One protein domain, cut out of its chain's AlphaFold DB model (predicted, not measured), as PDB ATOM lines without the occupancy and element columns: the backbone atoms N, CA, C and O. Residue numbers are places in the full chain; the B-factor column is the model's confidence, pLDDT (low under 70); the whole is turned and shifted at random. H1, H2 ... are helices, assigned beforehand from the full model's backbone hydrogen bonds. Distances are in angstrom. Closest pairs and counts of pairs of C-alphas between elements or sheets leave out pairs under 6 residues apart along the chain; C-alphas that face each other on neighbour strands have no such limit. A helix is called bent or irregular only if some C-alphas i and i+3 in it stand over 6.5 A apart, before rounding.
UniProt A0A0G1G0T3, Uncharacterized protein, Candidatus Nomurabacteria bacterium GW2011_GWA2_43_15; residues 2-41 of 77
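What this domain is: This is residues 2 to 41 of the 77 residues of an uncharacterized protein of Candidatus Nomurabacteria bacterium GW2011_GWA2_43_15 (UniProt A0A0G1G0T3). You are looking at an L: one long helix, H1, makes most of the length, and a shorter helix, H2, turns off its far end at about a right angle. The two meet at a corner near their ends, so that most of H1, residues 2 to 18, sticks out as an arm. The printed part has 40 residues with two named helices, in the order H1 then H2, and no named strand, and its class is all helix. The whole is extended, with a radius of gyration of the C-alphas of 14.9 A and spans of 47 by 16 by 9 A.

How they stand to each other: Start from H1, residues 2 to 24, the longest helix. Go to its last residues and look for H2, residues 26 to 37: the two are close but not clearly touching, with 2 pairs of C-alphas within 8 A. Their closest C-alphas are those of Ser 22 and Gly 28, 5.6 A apart. Their lines are about perpendicular, at 86 degrees, and their centres are 22.7 A apart. In H1 and H2, each O i to N i+4 pair is within hydrogen-bond range.

Where its parts are: Find C-alpha 2 at (114.360, 176.523, 150.091); from there H1 runs 33.1 A to C-alpha 24 at (110.112, 199.520, 126.613). After Thr 25, H2 begins at Asp 26 and runs 16.2 A to C-alpha 37 at (126.171, 206.075, 120.318). Neither helix is bent.

The domain as a whole: The two C-alphas farthest apart are those of Ala 2 and Lys 41, at 47.6 A. Residues 33 to 38, of which 33 to 37 belong to H2, stand free, as do residues 2 to 18 of H1. The link from H1 to H2 is tight, one residue, and the printed part has no cut. The mean pLDDT of the printed part is 93.6, and no printed residue is under 70.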
ATOM      1  N   ALA A   2     115.183 176.515 151.316       82.38
ATOM      2  CA  ALA A   2     114.360 176.523 150.091       82.38
ATOM      3  C   ALA A   2     113.495 177.794 149.959       82.38
ATOM      4  O   ALA A   2     113.429 178.396 148.891       82.38
ATOM      5  N   GLU A   3     112.884 178.238 151.059       89.38
ATOM      6  CA  GLU A   3     112.048 179.446 151.103       89.38
ATOM      7  C   GLU A   3     112.847 180.719 150.790       89.38
ATOM      8  O   GLU A   3     112.389 181.555 150.013       89.38
ATOM      9  N   ASP A   4     114.084 180.816 151.290       92.56
ATOM     10  CA  ASP A   4     114.987 181.943 151.011       92.56
ATOM     11  C   ASP A   4     115.319 182.043 149.519       92.56
ATOM     12  O   ASP A   4     115.314 183.130 148.943       92.56
ATOM     13  N   LYS A   5     115.546 180.896 148.862       92.94
ATOM     14  CA  LYS A   5     115.820 180.854 147.422       92.94
ATOM     15  C   LYS A   5     114.602 181.278 146.608       92.94
ATOM     16  O   LYS A   5     114.739 181.994 145.618       92.94
ATOM     17  N   VAL A   6     113.406 180.874 147.030       95.00
ATOM     18  CA  VAL A   6     112.154 181.302 146.393       95.00
ATOM     19  C   VAL A   6     111.944 182.809 146.565       95.00
ATOM     20  O   VAL A   6     111.552 183.475 145.607       95.00
ATOM     21  N   ALA A   7     112.232 183.361 147.745       96.06
ATOM     22  CA  ALA A   7     112.140 184.797 147.995       96.06
ATOM     23  C   ALA A   7     113.140 185.597 147.139       96.06
ATOM     24  O   ALA A   7     112.765 186.597 146.525       96.06
ATOM     25  N   GLU A   8     114.384 185.122 147.028       97.00
ATOM     26  CA  GLU A   8     115.411 185.712 146.163       97.00
ATOM     27  C   GLU A   8     114.963 185.732 144.694       97.00
ATOM     28  O   GLU A   8     115.005 186.777 144.043       97.00
ATOM     29  N   LEU A   9     114.476 184.597 144.184       96.81
ATOM     30  CA  LEU A   9     114.025 184.473 142.796       96.81
ATOM     31  C   LEU A   9     112.811 185.357 142.493       96.81
ATOM     32  O   LEU A   9     112.732 185.936 141.410       96.81
ATOM     33  N   ARG A  10     111.875 185.505 143.437       96.94
ATOM     34  CA  ARG A  10     110.737 186.428 143.280       96.94
ATOM     35  C   ARG A  10     111.203 187.874 143.172       96.94
ATOM     36  O   ARG A  10     110.802 188.560 142.239       96.94
ATOM     37  N   LYS A  11     112.119 188.293 144.048       97.50
ATOM     38  CA  LYS A  11     112.698 189.640 144.007       97.50
ATOM     39  C   LYS A  11     113.444 189.903 142.696       97.50
ATOM     40  O   LYS A  11     113.326 190.983 142.125       97.50
ATOM     41  N   GLN A  12     114.201 188.920 142.205       97.62
ATOM     42  CA  GLN A  12     114.869 189.022 140.906       97.62
ATOM     43  C   GLN A  12     113.856 189.157 139.768       97.62
ATOM     44  O   GLN A  12     114.016 190.035 138.928       97.62
ATOM     45  N   LYS A  13     112.794 188.343 139.762       97.75
ATOM     46  CA  LYS A  13     111.731 188.430 138.755       97.75
ATOM     47  C   LYS A  13     111.078 189.811 138.742       97.75
ATOM     48  O   LYS A  13     110.944 190.394 137.676       97.75
ATOM     49  N   GLU A  14     110.689 190.323 139.905       98.06
ATOM     50  CA  GLU A  14     110.058 191.642 140.031       98.06
ATOM     51  C   GLU A  14     110.968 192.751 139.505       98.06
ATOM     52  O   GLU A  14     110.522 193.594 138.728       98.06
ATOM     53  N   LYS A  15     112.259 192.702 139.854       98.00
ATOM     54  CA  LYS A  15     113.249 193.647 139.334       98.00
ATOM     55  C   LYS A  15     113.368 193.560 137.811       98.00
ATOM     56  O   LYS A  15     113.274 194.579 137.143       98.00
ATOM     57  N   LEU A  16     113.548 192.357 137.268       97.88
ATOM     58  CA  LEU A  16     113.700 192.163 135.825       97.88
ATOM     59  C   LEU A  16     112.453 192.614 135.057       97.88
ATOM     60  O   LEU A  16     112.586 193.200 133.989       97.88
ATOM     61  N   SER A  17     111.254 192.373 135.590       97.56
ATOM     62  CA  SER A  17     110.018 192.878 134.987       97.56
ATOM     63  C   SER A  17     109.987 194.405 134.959       97.56
ATOM     64  O   SER A  17     109.738 194.971 133.901       97.56
ATOM     65  N   ALA A  18     110.326 195.070 136.068       96.81
ATOM     66  CA  ALA A  18     110.394 196.531 136.109       96.81
ATOM     67  C   ALA A  18     111.457 197.101 135.149       96.81
ATOM     68  O   ALA A  18     111.215 198.109 134.485       96.81
ATOM     69  N   ASP A  19     112.612 196.439 135.036       95.44
ATOM     70  CA  ASP A  19     113.678 196.831 134.109       95.44
ATOM     71  C   ASP A  19     113.215 196.691 132.644       95.44
ATOM     72  O   ASP A  19     113.455 197.585 131.832       95.44
ATOM     73  N   ILE A  20     112.503 195.609 132.296       96.19
ATOM     74  CA  ILE A  20     111.921 195.411 130.954       96.19
ATOM     75  C   ILE A  20     110.892 196.498 130.643       96.19
ATOM     76  O   ILE A  20     110.938 197.092 129.560       96.19
ATOM     77  N   ASP A  21     109.995 196.783 131.586       96.81
ATOM     78  CA  ASP A  21     108.978 197.816 131.413       96.81
ATOM     79  C   ASP A  21     109.647 199.178 131.181       96.81
ATOM     80  O   ASP A  21     109.308 199.872 130.221       96.81
ATOM     81  N   SER A  22     110.684 199.511 131.960       95.25
ATOM     82  CA  SER A  22     111.486 200.725 131.762       95.25
ATOM     83  C   SER A  22     112.137 200.781 130.379       95.25
ATOM     84  O   SER A  22     112.049 201.818 129.721       95.25
ATOM     85  N   LEU A  23     112.751 199.693 129.909       94.62
ATOM     86  CA  LEU A  23     113.405 199.634 128.595       94.62
ATOM     87  C   LEU A  23     112.418 199.779 127.430       94.62
ATOM     88  O   LEU A  23     112.801 200.212 126.345       94.62
ATOM     89  N   SER A  24     111.151 199.416 127.639       93.94
ATOM     90  CA  SER A  24     110.112 199.520 126.613       93.94
ATOM     91  C   SER A  24     109.590 200.950 126.404       93.94
ATOM     92  O   SER A  24     109.030 201.246 125.341       93.94
ATOM     93  N   THR A  25     109.812 201.840 127.379       96.62
ATOM     94  CA  THR A  25     109.459 203.266 127.290       96.62
ATOM     95  C   THR A  25     110.349 204.019 126.302       96.62
ATOM     96  O   THR A  25     111.462 203.592 125.987       96.62
ATOM     97  N   ASP A  26     109.878 205.165 125.815       95.62
ATOM     98  CA  ASP A  26     110.656 205.997 124.890       95.62
ATOM     99  C   ASP A  26     111.911 206.574 125.556       95.62
ATOM    100  O   ASP A  26     112.981 206.562 124.953       95.62
ATOM    101  N   GLU A  27     111.819 206.961 126.831       93.38
ATOM    102  CA  GLU A  27     112.962 207.402 127.642       93.38
ATOM    103  C   GLU A  27     113.995 206.282 127.829       93.38
ATOM    104  O   GLU A  27     115.201 206.509 127.714       93.38
ATOM    105  N   GLY A  28     113.529 205.054 128.082       93.75
ATOM    106  CA  GLY A  28     114.388 203.878 128.208       93.75
ATOM    107  C   GLY A  28     115.140 203.569 126.917       93.75
ATOM    108  O   GLY A  28     116.350 203.338 126.946       93.75
ATOM    109  N   LYS A  29     114.454 203.635 125.771       93.62
ATOM    110  CA  LYS A  29     115.089 203.490 124.454       93.62
ATOM    111  C   LYS A  29     116.099 204.606 124.205       93.62
ATOM    112  O   LYS A  29     117.234 204.315 123.835       93.62
ATOM    113  N   GLU A  30     115.717 205.863 124.436       93.62
ATOM    114  CA  GLU A  30     116.586 207.032 124.253       93.62
ATOM    115  C   GLU A  30     117.883 206.890 125.058       93.62
ATOM    116  O   GLU A  30     118.974 207.072 124.517       93.62
ATOM    117  N   LYS A  31     117.782 206.479 126.326       92.56
ATOM    118  CA  LYS A  31     118.937 206.242 127.197       92.56
ATOM    119  C   LYS A  31     119.932 205.249 126.584       92.56
ATOM    120  O   LYS A  31     121.125 205.539 126.545       92.56
ATOM    121  N   ILE A  32     119.448 204.129 126.046       92.38
ATOM    122  CA  ILE A  32     120.289 203.121 125.379       92.38
ATOM    123  C   ILE A  32     120.976 203.703 124.139       92.38
ATOM    124  O   ILE A  32     122.143 203.396 123.883       92.38
ATOM    125  N   PHE A  33     120.294 204.555 123.371       90.81
ATOM    126  CA  PHE A  33     120.919 205.219 122.229       90.81
ATOM    127  C   PHE A  33     122.015 206.200 122.665       90.81
ATOM    128  O   PHE A  33     123.090 206.232 122.069       90.81
ATOM    129  N   ARG A  34     121.784 206.965 123.732       90.56
ATOM    130  CA  ARG A  34     122.774 207.908 124.265       90.56
ATOM    131  C   ARG A  34     124.021 207.204 124.789       90.56
ATOM    132  O   ARG A  34     125.126 207.613 124.451       90.56
ATOM    133  N   GLU A  35     123.846 206.117 125.535       88.50
ATOM    134  CA  GLU A  35     124.954 205.327 126.084       88.50
ATOM    135  C   GLU A  35     125.795 204.652 124.990       88.50
ATOM    136  O   GLU A  35     127.021 204.685 125.056       88.50
ATOM    137  N   ASN A  36     125.161 204.068 123.966       90.56
ATOM    138  CA  ASN A  36     125.886 203.296 122.948       90.56
ATOM    139  C   ASN A  36     126.452 204.141 121.805       90.56
ATOM    140  O   ASN A  36     127.455 203.759 121.203       90.56
ATOM    141  N   PHE A  37     125.806 205.258 121.477       88.69
ATOM    142  CA  PHE A  37     126.171 206.075 120.318       88.69
ATOM    143  C   PHE A  37     126.713 207.454 120.705       88.69
ATOM    144  O   PHE A  37     127.006 208.254 119.820       88.69
ATOM    145  N   GLY A  38     126.862 207.744 122.004       86.06
ATOM    146  CA  GLY A  38     127.392 209.023 122.484       86.06
ATOM    147  C   GLY A  38     126.499 210.214 122.136       86.06
ATOM    148  O   GLY A  38     127.000 211.304 121.874       86.06
ATOM    149  N   LEU A  39     125.182 209.996 122.073       86.88
ATOM    150  CA  LEU A  39     124.212 211.035 121.724       86.88
ATOM    151  C   LEU A  39     123.849 211.887 122.946       86.88
ATOM    152  O   LEU A  39     123.791 211.403 124.080       86.88
ATOM    153  N   ALA A  40     123.531 213.151 122.691       88.88
ATOM    154  CA  ALA A  40     123.056 214.101 123.686       88.88
ATOM    155  C   ALA A  40     121.720 214.719 123.260       88.88
ATOM    156  O   ALA A  40     121.338 214.653 122.087       88.88
ATOM    157  N   LYS A  41     120.990 215.278 124.227       87.56
ATOM    158  CA  LYS A  41     119.743 216.007 123.979       87.56
ATOM    159  C   LYS A  41     120.031 217.380 123.380       87.56
ATOM    160  O   LYS A  41     121.139 217.901 123.446       87.56
TER     161      LYS A  41